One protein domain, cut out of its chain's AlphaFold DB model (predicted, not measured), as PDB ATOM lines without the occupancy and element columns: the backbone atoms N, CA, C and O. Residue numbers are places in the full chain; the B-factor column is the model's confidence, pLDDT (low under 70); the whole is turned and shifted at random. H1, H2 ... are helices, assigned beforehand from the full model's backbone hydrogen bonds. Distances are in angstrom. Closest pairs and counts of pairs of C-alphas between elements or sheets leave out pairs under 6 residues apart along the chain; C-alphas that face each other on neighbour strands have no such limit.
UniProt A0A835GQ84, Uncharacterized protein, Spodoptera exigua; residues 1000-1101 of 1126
ATOM      1  N   ALA A1000     159.204 195.490 142.130       92.06
ATOM      2  CA  ALA A1000     158.460 194.971 143.276       92.06
ATOM      3  C   ALA A1000     158.566 193.442 143.375       92.06
ATOM      4  O   ALA A1000     158.830 192.921 144.461       92.06
ATOM      5  N   ILE A1001     158.438 192.730 142.249       91.00
ATOM      6  CA  ILE A1001     158.648 191.276 142.185       91.00
ATOM      7  C   ILE A1001     160.077 190.942 142.626       91.00
ATOM      8  O   ILE A1001     160.255 190.171 143.569       91.00
ATOM      9  N   TYR A1002     161.088 191.576 142.028       93.00
ATOM     10  CA  TYR A1002     162.500 191.346 142.344       93.00
ATOM     11  C   TYR A1002     162.813 191.559 143.837       93.00
ATOM     12  O   TYR A1002     163.369 190.676 144.497       93.00
ATOM     13  N   HIS A1003     162.376 192.681 144.416       93.62
ATOM     14  CA  HIS A1003     162.563 192.967 145.840       93.62
ATOM     15  C   HIS A1003     161.802 191.984 146.737       93.62
ATOM     16  O   HIS A1003     162.338 191.548 147.759       93.62
ATOM     17  N   SER A1004     160.578 191.591 146.364       93.00
ATOM     18  CA  SER A1004     159.796 190.616 147.135       93.00
ATOM     19  C   SER A1004     160.505 189.262 147.206       93.00
ATOM     20  O   SER A1004     160.592 188.666 148.279       93.00
ATOM     21  N   LEU A1005     161.108 188.820 146.101       94.00
ATOM     22  CA  LEU A1005     161.847 187.563 146.028       94.00
ATOM     23  C   LEU A1005     163.151 187.625 146.822       94.00
ATOM     24  O   LEU A1005     163.509 186.646 147.475       94.00
ATOM     25  N   SER A1006     163.817 188.781 146.859       94.19
ATOM     26  CA  SER A1006     164.965 188.989 147.744       94.19
ATOM     27  C   SER A1006     164.578 188.868 149.226       94.19
ATOM     28  O   SER A1006     165.287 188.216 149.994       94.19
ATOM     29  N   TYR A1007     163.420 189.405 149.637       94.00
ATOM     30  CA  TYR A1007     162.894 189.203 150.994       94.00
ATOM     31  C   TYR A1007     162.517 187.749 151.279       94.00
ATOM     32  O   TYR A1007     162.788 187.250 152.373       94.00
ATOM     33  N   VAL A1008     161.904 187.063 150.312       93.56
ATOM     34  CA  VAL A1008     161.588 185.635 150.434       93.56
ATOM     35  C   VAL A1008     162.872 184.839 150.633       93.56
ATOM     36  O   VAL A1008     162.933 184.048 151.572       93.56
ATOM     37  N   LEU A1009     163.914 185.094 149.837       94.31
ATOM     38  CA  LEU A1009     165.218 184.453 149.995       94.31
ATOM     39  C   LEU A1009     165.812 184.749 151.380       94.31
ATOM     40  O   LEU A1009     166.164 183.821 152.098       94.31
ATOM     41  N   LYS A1010     165.809 186.016 151.814       92.81
ATOM     42  CA  LYS A1010     166.269 186.440 153.149       92.81
ATOM     43  C   LYS A1010     165.544 185.728 154.293       92.81
ATOM     44  O   LYS A1010     166.146 185.451 155.325       92.81
ATOM     45  N   SER A1011     164.250 185.452 154.133       91.50
ATOM     46  CA  SER A1011     163.425 184.813 155.163       91.50
ATOM     47  C   SER A1011     163.456 183.285 155.124       91.50
ATOM     48  O   SER A1011     163.311 182.668 156.179       91.50
ATOM     49  N   LYS A1012     163.525 182.673 153.939       93.19
ATOM     50  CA  LYS A1012     163.412 181.217 153.747       93.19
ATOM     51  C   LYS A1012     164.770 180.531 153.685       93.19
ATOM     52  O   LYS A1012     164.881 179.399 154.141       93.19
ATOM     53  N   GLU A1013     165.778 181.212 153.153       94.94
ATOM     54  CA  GLU A1013     167.138 180.705 152.976       94.94
ATOM     55  C   GLU A1013     168.169 181.779 153.378       94.94
ATOM     56  O   GLU A1013     168.872 182.331 152.525       94.94
ATOM     57  N   PRO A1014     168.257 182.118 154.678       92.31
ATOM     58  CA  PRO A1014     169.092 183.220 155.156       92.31
ATOM     59  C   PRO A1014     170.583 183.020 154.863       92.31
ATOM     60  O   PRO A1014     171.267 183.997 154.573       92.31
ATOM     61  N   ASP A1015     171.083 181.782 154.881       94.94
ATOM     62  CA  ASP A1015     172.483 181.487 154.556       94.94
ATOM     63  C   ASP A1015     172.783 181.775 153.078       94.94
ATOM     64  O   ASP A1015     173.763 182.449 152.767       94.94
ATOM     65  N   THR A1016     171.889 181.360 152.172       94.38
ATOM     66  CA  THR A1016     171.969 181.679 150.739       94.38
ATOM     67  C   THR A1016     171.907 183.191 150.508       94.38
ATOM     68  O   THR A1016     172.666 183.739 149.713       94.38
ATOM     69  N   TYR A1017     171.025 183.894 151.222       93.38
ATOM     70  CA  TYR A1017     170.951 185.353 151.148       93.38
ATOM     71  C   TYR A1017     172.243 186.023 151.636       93.38
ATOM     72  O   TYR A1017     172.745 186.926 150.969       93.38
ATOM     73  N   ASN A1018     172.790 185.583 152.775       91.38
ATOM     74  CA  ASN A1018     174.030 186.123 153.331       91.38
ATOM     75  C   ASN A1018     175.219 185.867 152.399       91.38
ATOM     76  O   ASN A1018     176.024 186.767 152.202       91.38
ATOM     77  N   TYR A1019     175.277 184.707 151.739       94.50
ATOM     78  CA  TYR A1019     176.276 184.443 150.705       94.50
ATOM     79  C   TYR A1019     176.257 185.510 149.600       94.50
ATOM     80  O   TYR A1019     177.295 186.102 149.308       94.50
ATOM     81  N   PHE A1020     175.094 185.821 149.022       93.69
ATOM     82  CA  PHE A1020     175.015 186.863 147.991       93.69
ATOM     83  C   PHE A1020     175.319 188.253 148.545       93.69
ATOM     84  O   PHE A1020     176.038 189.021 147.913       93.69
ATOM     85  N   LYS A1021     174.800 188.568 149.733       88.62
ATOM     86  CA  LYS A1021     175.062 189.831 150.428       88.62
ATOM     87  C   LYS A1021     176.565 190.069 150.626       88.62
ATOM     88  O   LYS A1021     177.024 191.186 150.420       88.62
ATOM     89  N   ASP A1022     177.306 189.038 151.018       88.38
ATOM     90  CA  ASP A1022     178.727 189.150 151.353       88.38
ATOM     91  C   ASP A1022     179.635 189.114 150.108       88.38
ATOM     92  O   ASP A1022     180.760 189.613 150.157       88.38
ATOM     93  N   ASN A1023     179.161 188.556 148.984       90.06
ATOM     94  CA  ASN A1023     179.937 188.440 147.740       90.06
ATOM     95  C   ASN A1023     179.625 189.522 146.691       90.06
ATOM     96  O   ASN A1023     180.474 189.797 145.842       90.06
ATOM     97  N   LEU A1024     178.458 190.172 146.752       89.62
ATOM     98  CA  LEU A1024     178.147 191.337 145.919       89.62
ATOM     99  C   LEU A1024     178.844 192.581 146.481       89.62
ATOM    100  O   LEU A1024     178.593 193.005 147.608       89.62
ATOM    101  N   ARG A1025     179.733 193.184 145.690       84.38
ATOM    102  CA  ARG A1025     180.579 194.300 146.135       84.38
ATOM    103  C   ARG A1025     179.954 195.654 145.816       84.38
ATOM    104  O   ARG A1025     179.469 195.877 144.708       84.38
ATOM    105  N   ASP A1026     180.029 196.582 146.765       79.69
ATOM    106  CA  ASP A1026     179.530 197.948 146.602       79.69
ATOM    107  C   ASP A1026     180.479 198.808 145.749       79.69
ATOM    108  O   ASP A1026     181.595 199.142 146.159       79.69
ATOM    109  N   MET A1027     180.007 199.195 144.562       78.25
ATOM    110  CA  MET A1027     180.742 200.062 143.640       78.25
ATOM    111  C   MET A1027     180.940 201.472 144.207       78.25
ATOM    112  O   MET A1027     182.026 202.031 144.070       78.25
ATOM    113  N   TRP A1028     179.921 202.043 144.853       74.88
ATOM    114  CA  TRP A1028     179.976 203.413 145.368       74.88
ATOM    115  C   TRP A1028     180.904 203.519 146.576       74.88
ATOM    116  O   TRP A1028     181.632 204.501 146.710       74.88
ATOM    117  N   GLY A1029     180.930 202.476 147.409       75.06
ATOM    118  CA  GLY A1029     181.934 202.286 148.454       75.06
ATOM    119  C   GLY A1029     183.357 202.292 147.895       75.06
ATOM    120  O   GLY A1029     184.181 203.078 148.349       75.06
ATOM    121  N   ALA A1030     183.620 201.488 146.860       73.44
ATOM    122  CA  ALA A1030     184.934 201.440 146.214       73.44
ATOM    123  C   ALA A1030     185.324 202.771 145.539       73.44
ATOM    124  O   ALA A1030     186.489 203.154 145.569       73.44
ATOM    125  N   MET A1031     184.361 203.497 144.958       73.69
ATOM    126  CA  MET A1031     184.598 204.824 144.377       73.69
ATOM    127  C   MET A1031     184.929 205.883 145.434       73.69
ATOM    128  O   MET A1031     185.723 206.780 145.168       73.69
ATOM    129  N   ALA A1032     184.348 205.797 146.634       74.06
ATOM    130  CA  ALA A1032     184.627 206.741 147.717       74.06
ATOM    131  C   ALA A1032     186.063 206.636 148.262       74.06
ATOM    132  O   ALA A1032     186.559 207.607 148.835       74.06
ATOM    133  N   ASP A1033     186.720 205.492 148.064       75.62
ATOM    134  CA  ASP A1033     188.105 205.248 148.480       75.62
ATOM    135  C   ASP A1033     189.140 205.699 147.421       75.62
ATOM    136  O   ASP A1033     190.347 205.570 147.640       75.62
ATOM    137  N   LEU A1034     188.695 206.247 146.281       72.06
ATOM    138  CA  LEU A1034     189.585 206.761 145.236       72.06
ATOM    139  C   LEU A1034     190.352 208.022 145.685       72.06
ATOM    140  O   LEU A1034     189.874 208.791 146.528       72.06
ATOM    141  N   PRO A1035     191.541 208.291 145.104       76.75
ATOM    142  CA  PRO A1035     192.293 209.512 145.373       76.75
ATOM    143  C   PRO A1035     191.462 210.777 145.110       76.75
ATOM    144  O   PRO A1035     190.662 210.834 144.177       76.75
ATOM    145  N   LYS A1036     191.707 211.841 145.890       74.00
ATOM    146  CA  LYS A1036     190.991 213.128 145.754       74.00
ATOM    147  C   LYS A1036     191.034 213.702 144.334       74.00
ATOM    148  O   LYS A1036     190.082 214.344 143.911       74.00
ATOM    149  N   GLU A1037     192.132 213.472 143.623       75.12
ATOM    150  CA  GLU A1037     192.334 213.900 142.236       75.12
ATOM    151  C   GLU A1037     191.360 213.215 141.267       75.12
ATOM    152  O   GLU A1037     190.880 213.852 140.335       75.12
ATOM    153  N   GLU A1038     191.006 211.950 141.508       67.88
ATOM    154  CA  GLU A1038     190.031 211.218 140.691       67.88
ATOM    155  C   GLU A1038     188.588 211.616 141.039       67.88
ATOM    156  O   GLU A1038     187.739 211.730 140.156       67.88
ATOM    157  N   LEU A1039     188.323 211.934 142.311       71.38
ATOM    158  CA  LEU A1039     187.029 212.458 142.767       71.38
ATOM    159  C   LEU A1039     186.753 213.898 142.297       71.38
ATOM    160  O   LEU A1039     185.595 214.324 142.283       71.38
ATOM    161  N   ALA A1040     187.781 214.639 141.868       78.38
ATOM    162  CA  ALA A1040     187.649 216.013 141.377       78.38
ATOM    163  C   ALA A1040     186.707 216.132 140.165       78.38
ATOM    164  O   ALA A1040     186.080 217.176 139.976       78.38
ATOM    165  N   TYR A1041     186.546 215.055 139.388       78.81
ATOM    166  CA  TYR A1041     185.611 214.991 138.263       78.81
ATOM    167  C   TYR A1041     184.161 215.304 138.670       78.81
ATOM    168  O   TYR A1041     183.480 216.073 137.996       78.81
ATOM    169  N   PHE A1042     183.694 214.784 139.811       80.69
ATOM    170  CA  PHE A1042     182.341 215.070 140.299       80.69
ATOM    171  C   PHE A1042     182.167 216.540 140.700       80.69
ATOM    172  O   PHE A1042     181.085 217.098 140.537       80.69
ATOM    173  N   GLY A1043     183.233 217.190 141.178       84.38
ATOM    174  CA  GLY A1043     183.241 218.631 141.433       84.38
ATOM    175  C   GLY A1043     183.103 219.454 140.151       84.38
ATOM    176  O   GLY A1043     182.316 220.394 140.110       84.38
ATOM    177  N   GLN A1044     183.796 219.055 139.082       85.56
ATOM    178  CA  GLN A1044     183.691 219.708 137.771       85.56
ATOM    179  C   GLN A1044     182.292 219.547 137.162       85.56
ATOM    180  O   GLN A1044     181.736 220.506 136.630       85.56
ATOM    181  N   LEU A1045     181.696 218.355 137.270       84.69
ATOM    182  CA  LEU A1045     180.317 218.114 136.833       84.69
ATOM    183  C   LEU A1045     179.310 218.966 137.606       84.69
ATOM    184  O   LEU A1045     178.346 219.460 137.022       84.69
ATOM    185  N   GLU A1046     179.522 219.139 138.910       88.19
ATOM    186  CA  GLU A1046     178.682 220.002 139.738       88.19
ATOM    187  C   GLU A1046     178.759 221.460 139.286       88.19
ATOM    188  O   GLU A1046     177.722 222.088 139.082       88.19
ATOM    189  N   GLU A1047     179.969 221.975 139.068       87.81
ATOM    190  CA  GLU A1047     180.181 223.343 138.594       87.81
ATOM    191  C   GLU A1047     179.541 223.566 137.219       87.81
ATOM    192  O   GLU A1047     178.800 224.531 137.033       87.81
ATOM    193  N   PHE A1048     179.740 222.631 136.287       89.12
ATOM    194  CA  PHE A1048     179.113 222.673 134.967       89.12
ATOM    195  C   PHE A1048     177.581 222.657 135.063       89.12
ATOM    196  O   PHE A1048     176.907 223.463 134.425       89.12
ATOM    197  N   THR A1049     177.018 221.797 135.915       87.00
ATOM    198  CA  THR A1049     175.564 221.722 136.126       87.00
ATOM    199  C   THR A1049     175.026 223.024 136.716       87.00
ATOM    200  O   THR A1049     173.979 223.501 136.291       87.00
ATOM    201  N   MET A1050     175.742 223.638 137.664       86.38
ATOM    202  CA  MET A1050     175.356 224.934 138.232       86.38
ATOM    203  C   MET A1050     175.371 226.051 137.183       86.38
ATOM    204  O   MET A1050     174.487 226.901 137.213       86.38
ATOM    205  N   GLN A1051     176.325 226.036 136.248       88.31
ATOM    206  CA  GLN A1051     176.400 227.012 135.152       88.31
ATOM    207  C   GLN A1051     175.245 226.885 134.149       88.31
ATOM    208  O   GLN A1051     174.890 227.875 133.517       88.31
ATOM    209  N   MET A1052     174.649 225.697 134.004       87.81
ATOM    210  CA  MET A1052     173.501 225.470 133.113       87.81
ATOM    211  C   MET A1052     172.153 225.906 133.705       87.81
ATOM    212  O   MET A1052     171.154 225.920 132.991       87.81
ATOM    213  N   LEU A1053     172.091 226.190 135.006       87.94
ATOM    214  CA  LEU A1053     170.853 226.557 135.691       87.94
ATOM    215  C   LEU A1053     170.750 228.077 135.805       87.94
ATOM    216  O   LEU A1053     171.599 228.699 136.435       87.94
ATOM    217  N   ASP A1054     169.673 228.660 135.286       85.44
ATOM    218  CA  ASP A1054     169.458 230.116 135.340       85.44
ATOM    219  C   ASP A1054     168.912 230.605 136.697       85.44
ATOM    220  O   ASP A1054     169.030 231.783 137.030       85.44
ATOM    221  N   ASP A1055     168.313 229.709 137.492       90.62
ATOM    222  CA  ASP A1055     167.693 230.037 138.781       90.62
ATOM    223  C   ASP A1055     168.673 229.823 139.957       90.62
ATOM    224  O   ASP A1055     169.082 228.682 140.228       90.62
ATOM    225  N   PRO A1056     169.017 230.881 140.716       87.25
ATOM    226  CA  PRO A1056     169.890 230.780 141.884       87.25
ATOM    227  C   PRO A1056     169.393 229.833 142.993       87.25
ATOM    228  O   PRO A1056     170.215 229.240 143.698       87.25
ATOM    229  N   GLU A1057     168.080 229.653 143.175       89.88
ATOM    230  CA  GLU A1057     167.545 228.680 144.143       89.88
ATOM    231  C   GLU A1057     167.746 227.237 143.650       89.88
ATOM    232  O   GLU A1057     168.117 226.366 144.442       89.88
ATOM    233  N   HIS A1058     167.639 226.973 142.343       90.38
ATOM    234  CA  HIS A1058     167.999 225.662 141.785       90.38
ATOM    235  C   HIS A1058     169.499 225.373 141.940       90.38
ATOM    236  O   HIS A1058     169.875 224.286 142.389       90.38
ATOM    237  N   GLN A1059     170.363 226.357 141.666       88.69
ATOM    238  CA  GLN A1059     171.812 226.227 141.874       88.69
ATOM    239  C   GLN A1059     172.151 225.899 143.337       88.69
ATOM    240  O   GLN A1059     172.970 225.022 143.624       88.69
ATOM    241  N   LYS A1060     171.482 226.562 144.284       89.75
ATOM    242  CA  LYS A1060     171.631 226.315 145.725       89.75
ATOM    243  C   LYS A1060     171.195 224.906 146.132       89.75
ATOM    244  O   LYS A1060     171.807 224.333 147.033       89.75
ATOM    245  N   HIS A1061     170.177 224.335 145.488       86.62
ATOM    246  CA  HIS A1061     169.739 222.963 145.754       86.62
ATOM    247  C   HIS A1061     170.708 221.894 145.230       86.62
ATOM    248  O   HIS A1061     170.830 220.843 145.869       86.62
ATOM    249  N   ILE A1062     171.404 222.161 144.118       87.00
ATOM    250  CA  ILE A1062     172.379 221.248 143.495       87.00
ATOM    251  C   ILE A1062     173.767 221.326 144.141       87.00
ATOM    252  O   ILE A1062     174.481 220.324 144.164       87.00
ATOM    253  N   LYS A1063     174.142 222.472 144.715       87.69
ATOM    254  CA  LYS A1063     175.444 222.656 145.367       87.69
ATOM    255  C   LYS A1063     175.743 221.546 146.389       87.69
ATOM    256  O   LYS A1063     174.935 221.265 147.279       87.69
ATOM    257  N   ASN A1064     176.926 220.941 146.292       86.44
ATOM    258  CA  ASN A1064     177.394 219.815 147.103       86.44
ATOM    259  C   ASN A1064     176.506 218.549 147.024       86.44
ATOM    260  O   ASN A1064     176.414 217.774 147.990       86.44
ATOM    261  N   ARG A1065     175.762 218.338 145.931       87.00
ATOM    262  CA  ARG A1065     174.964 217.116 145.704       87.00
ATOM    263  C   ARG A1065     175.677 216.119 144.810       87.00
ATOM    264  O   ARG A1065     175.651 214.935 145.139       87.00
ATOM    265  N   ILE A1066     176.320 216.586 143.746       85.56
ATOM    266  CA  ILE A1066     177.057 215.750 142.796       85.56
ATOM    267  C   ILE A1066     178.461 215.481 143.344       85.56
ATOM    268  O   ILE A1066     178.888 214.331 143.394       85.56
ATOM    269  N   SER A1067     179.144 216.510 143.849       85.50
ATOM    270  CA  SER A1067     180.516 216.401 144.367       85.50
ATOM    271  C   SER A1067     180.631 215.499 145.605       85.50
ATOM    272  O   SER A1067     181.666 214.873 145.830       85.50
ATOM    273  N   GLU A1068     179.553 215.362 146.381       86.19
ATOM    274  CA  GLU A1068     179.490 214.493 147.564       86.19
ATOM    275  C   GLU A1068     178.782 213.147 147.314       86.19
ATOM    276  O   GLU A1068     178.513 212.418 148.275       86.19
ATOM    277  N   ILE A1069     178.452 212.786 146.066       85.19
ATOM    278  CA  ILE A1069     177.637 211.590 145.793       85.19
ATOM    279  C   ILE A1069     178.328 210.296 146.246       85.19
ATOM    280  O   ILE A1069     177.726 209.513 146.978       85.19
ATOM    281  N   ALA A1070     179.610 210.116 145.914       79.75
ATOM    282  CA  ALA A1070     180.389 208.933 146.279       79.75
ATOM    283  C   ALA A1070     180.519 208.745 147.808       79.75
ATOM    284  O   ALA A1070     180.105 207.697 148.312       79.75
ATOM    285  N   PRO A1071     180.990 209.736 148.600       80.12
ATOM    286  CA  PRO A1071     181.092 209.566 150.051       80.12
ATOM    287  C   PRO A1071     179.727 209.417 150.744       80.12
ATOM    288  O   PRO A1071     179.624 208.707 151.750       80.12
ATOM    289  N   ARG A1072     178.658 210.043 150.226       85.25
ATOM    290  CA  ARG A1072     177.299 209.866 150.769       85.25
ATOM    291  C   ARG A1072     176.746 208.474 150.473       85.25
ATOM    292  O   ARG A1072     176.232 207.843 151.395       85.25
ATOM    293  N   ALA A1073     176.898 207.983 149.246       81.56
ATOM    294  CA  ALA A1073     176.472 206.643 148.853       81.56
ATOM    295  C   ALA A1073     177.215 205.559 149.652       81.56
ATOM    296  O   ALA A1073     176.577 204.681 150.233       81.56
ATOM    297  N   ALA A1074     178.536 205.693 149.824       80.06
ATOM    298  CA  ALA A1074     179.330 204.796 150.668       80.06
ATOM    299  C   ALA A1074     178.868 204.797 152.140       80.06
ATOM    300  O   ALA A1074     178.827 203.755 152.799       80.06
ATOM    301  N   LYS A1075     178.486 205.964 152.679       83.31
ATOM    302  CA  LYS A1075     177.922 206.071 154.033       83.31
ATOM    303  C   LYS A1075     176.548 205.401 154.137       83.31
ATOM    304  O   LYS A1075     176.297 204.723 155.130       83.31
ATOM    305  N   MET A1076     175.674 205.588 153.147       79.25
ATOM    306  CA  MET A1076     174.346 204.961 153.106       79.25
ATOM    307  C   MET A1076     174.451 203.436 153.042       79.25
ATOM    308  O   MET A1076     173.855 202.756 153.872       79.25
ATOM    309  N   SER A1077     175.301 202.916 152.160       76.12
ATOM    310  CA  SER A1077     175.586 201.483 152.032       76.12
ATOM    311  C   SER A1077     176.011 200.852 153.368       76.12
ATOM    312  O   SER A1077     175.444 199.848 153.805       76.12
ATOM    313  N   LYS A1078     176.917 201.505 154.116       75.31
ATOM    314  CA  LYS A1078     177.329 201.052 155.461       75.31
ATOM    315  C   LYS A1078     176.182 201.034 156.478       75.31
ATOM    316  O   LYS A1078     176.138 200.136 157.315       75.31
ATOM    317  N   LEU A1079     175.271 202.011 156.430       74.75
ATOM    318  CA  LEU A1079     174.107 202.079 157.326       74.75
ATOM    319  C   LEU A1079     173.063 201.002 156.996       74.75
ATOM    320  O   LEU A1079     172.413 200.469 157.896       74.75
ATOM    321  N   GLU A1080     172.913 200.666 155.718       71.88
ATOM    322  CA  GLU A1080     171.925 199.700 155.236       71.88
ATOM    323  C   GLU A1080     172.382 198.241 155.383       71.88
ATOM    324  O   GLU A1080     171.530 197.355 155.503       71.88
ATOM    325  N   ASN A1081     173.692 197.982 155.500       67.44
ATOM    326  CA  ASN A1081     174.301 196.639 155.567       67.44
ATOM    327  C   ASN A1081     173.912 195.780 156.808       67.44
ATOM    328  O   ASN A1081     174.333 194.631 156.968       67.44
ATOM    329  N   GLY A1082     173.053 196.295 157.687       68.62
ATOM    330  CA  GLY A1082     172.435 195.558 158.801       68.62
ATOM    331  C   GLY A1082     170.916 195.725 158.892       68.62
ATOM    332  O   GLY A1082     170.300 195.267 159.853       68.62
ATOM    333  N   SER A1083     170.291 196.398 157.923       81.75
ATOM    334  CA  SER A1083     168.873 196.744 157.987       81.75
ATOM    335  C   SER A1083     167.974 195.534 157.727       81.75
ATOM    336  O   SER A1083     168.147 194.773 156.766       81.75
ATOM    337  N   ARG A1084     166.912 195.391 158.536       82.38
ATOM    338  CA  ARG A1084     165.841 194.416 158.262       82.38
ATOM    339  C   ARG A1084     165.157 194.677 156.915       82.38
ATOM    340  O   ARG A1084     164.702 193.722 156.297       82.38
ATOM    341  N   TYR A1085     165.161 195.928 156.453       83.75
ATOM    342  CA  TYR A1085     164.557 196.375 155.194       83.75
ATOM    343  C   TYR A1085     165.513 196.320 153.992       83.75
ATOM    344  O   TYR A1085     165.124 196.679 152.888       83.75
ATOM    345  N   ALA A1086     166.763 195.885 154.182       86.19
ATOM    346  CA  ALA A1086     167.685 195.711 153.066       86.19
ATOM    347  C   ALA A1086     167.290 194.492 152.218       86.19
ATOM    348  O   ALA A1086     167.021 193.411 152.759       86.19
ATOM    349  N   VAL A1087     167.316 194.676 150.902       89.69
ATOM    350  CA  VAL A1087     167.200 193.646 149.865       89.69
ATOM    351  C   VAL A1087     168.418 193.734 148.952       89.69
ATOM    352  O   VAL A1087     169.082 194.766 148.899       89.69
ATOM    353  N   ILE A1088     168.709 192.660 148.227       90.56
ATOM    354  CA  ILE A1088     169.621 192.736 147.083       90.56
ATOM    355  C   ILE A1088     168.869 193.511 145.999       90.56
ATOM    356  O   ILE A1088     167.767 193.113 145.626       90.56
ATOM    357  N   GLN A1089     169.418 194.650 145.576       87.62
ATOM    358  CA  GLN A1089     168.805 195.591 144.632       87.62
ATOM    359  C   GLN A1089     169.477 195.521 143.255       87.62
ATOM    360  O   GLN A1089     170.615 195.076 143.146       87.62
ATOM    361  N   HIS A1090     168.803 196.026 142.215       88.56
ATOM    362  CA  HIS A1090     169.382 196.133 140.867       88.56
ATOM    363  C   HIS A1090     170.588 197.093 140.814       88.56
ATOM    364  O   HIS A1090     171.536 196.865 140.073       88.56
ATOM    365  N   GLY A1091     170.562 198.180 141.592       81.81
ATOM    366  CA  GLY A1091     171.696 199.103 141.756       81.81
ATOM    367  C   GLY A1091     171.880 200.157 140.653       81.81
ATOM    368  O   GLY A1091     172.419 201.215 140.951       81.81
ATOM    369  N   ASP A1092     171.397 199.916 139.428       83.31
ATOM    370  CA  ASP A1092     171.464 200.881 138.307       83.31
ATOM    371  C   ASP A1092     170.224 200.811 137.380       83.31
ATOM    372  O   ASP A1092     170.297 200.410 136.219       83.31
ATOM    373  N   ALA A1093     169.027 201.079 137.916       86.38
ATOM    374  CA  ALA A1093     167.759 200.948 137.180       86.38
ATOM    375  C   ALA A1093     167.374 202.253 136.453       86.38
ATOM    376  O   ALA A1093     166.614 203.065 136.979       86.38
ATOM    377  N   TRP A1094     167.883 202.440 135.234       84.75
ATOM    378  CA  TRP A1094     167.584 203.586 134.364       84.75
ATOM    379  C   TRP A1094     167.325 203.141 132.917       84.75
ATOM    380  O   TRP A1094     167.508 201.970 132.585       84.75
ATOM    381  N   THR A1095     166.887 204.063 132.054       82.44
ATOM    382  CA  THR A1095     166.362 203.776 130.703       82.44
ATOM    383  C   THR A1095     167.262 202.876 129.845       82.44
ATOM    384  O   THR A1095     166.742 202.018 129.139       82.44
ATOM    385  N   ASN A1096     168.591 202.994 129.944       81.06
ATOM    386  CA  ASN A1096     169.526 202.189 129.143       81.06
ATOM    387  C   ASN A1096     169.738 200.750 129.656       81.06
ATOM    388  O   ASN A1096     170.326 199.940 128.948       81.06
ATOM    389  N   ASN A1097     169.258 200.414 130.855       86.81
ATOM    390  CA  ASN A1097     169.344 199.061 131.422       86.81
ATOM    391  C   ASN A1097     167.989 198.334 131.409       86.81
ATOM    392  O   ASN A1097     167.836 197.283 132.032       86.81
ATOM    393  N   ILE A1098     166.985 198.889 130.723       88.69
ATOM    394  CA  ILE A1098     165.617 198.368 130.702       88.69
ATOM    395  C   ILE A1098     165.146 198.269 129.250       88.69
ATOM    396  O   ILE A1098     165.130 199.254 128.515       88.69
ATOM    397  N   MET A1099     164.713 197.075 128.839       89.94
ATOM    398  CA  MET A1099     164.104 196.857 127.527       89.94
ATOM    399  C   MET A1099     162.613 196.555 127.660       89.94
ATOM    400  O   MET A1099     162.185 195.829 128.557       89.94
ATOM    401  N   PHE A1100     161.824 197.080 126.729       90.62
ATOM    402  CA  PHE A1100     160.370 196.980 126.719       90.62
ATOM    403  C   PHE A1100     159.908 196.168 125.519       90.62
ATOM    404  O   PHE A1100     160.428 196.322 124.418       90.62
ATOM    405  N   LYS A1101     158.902 195.322 125.725       89.25
ATOM    406  CA  LYS A1101     158.176 194.645 124.654       89.25
ATOM    407  C   LYS A1101     156.722 195.074 124.736       89.25
ATOM    408  O   LYS A1101     156.080 194.860 125.762       89.25
TER     409      LYS A1101
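This is residues 1000 to 1101 of the 1126 residues of an uncharacterized protein of Spodoptera exigua (UniProt A0A835GQ84). What is the shape? It is a loose arch of helices: H4, the longest, folds back into H5 at one end, H3 and H6 cross midway, and H1 and H2 make a V at the other end. Past H6 runs a tail, of which residues 1092 to 1101 stick out. What builds it? The printed part, all helix, has 102 residues with six named helices, H1 to H6, no named strand, a radius of gyration of the C-alphas of 17.7 A, and spans of 52 by 39 by 23 A.

Where is the longest helix? H4, residues 1036 to 1051, 22.8 A long, begins at C-alpha (190.991, 213.128, 145.754). Where are the others? They are H5, 1056 to 1062; H3, 1027 to 1032; H6, 1069 to 1080, ending at C-alpha (171.925, 199.700, 155.236); H2, 1014 to 1023; and H1, 1000 to 1012.

Which helices touch? H4, with residues 1046 to 1050 alone, only just touches H5 in a hairpin, with 3 pairs of C-alphas within 8 A, the closest Met 1050 and Gln 1059, 5.2 A. H3 touches H6 at a steep tilt of 60 degrees, closest C-alphas Gly 1029 and Ala 1074, 4.2 A. H1, with residues 1006 to 1010 alone, touches H2, closest C-alphas Lys 1010 and Tyr 1017, 5.2 A. Are O i to N i+4 pairs within hydrogen-bond range? Every pair is in H1, H2, H3, H5 and H6, and 9 of 12 in H4.

How large is it? The C-alphas farthest apart, Lys 1012 and Asp 1054, are 52.6 A apart. Is it continuous and confident? The printed part has no cut and no long link between helices; residues 1038, 1081 and 1082 have pLDDT under 70.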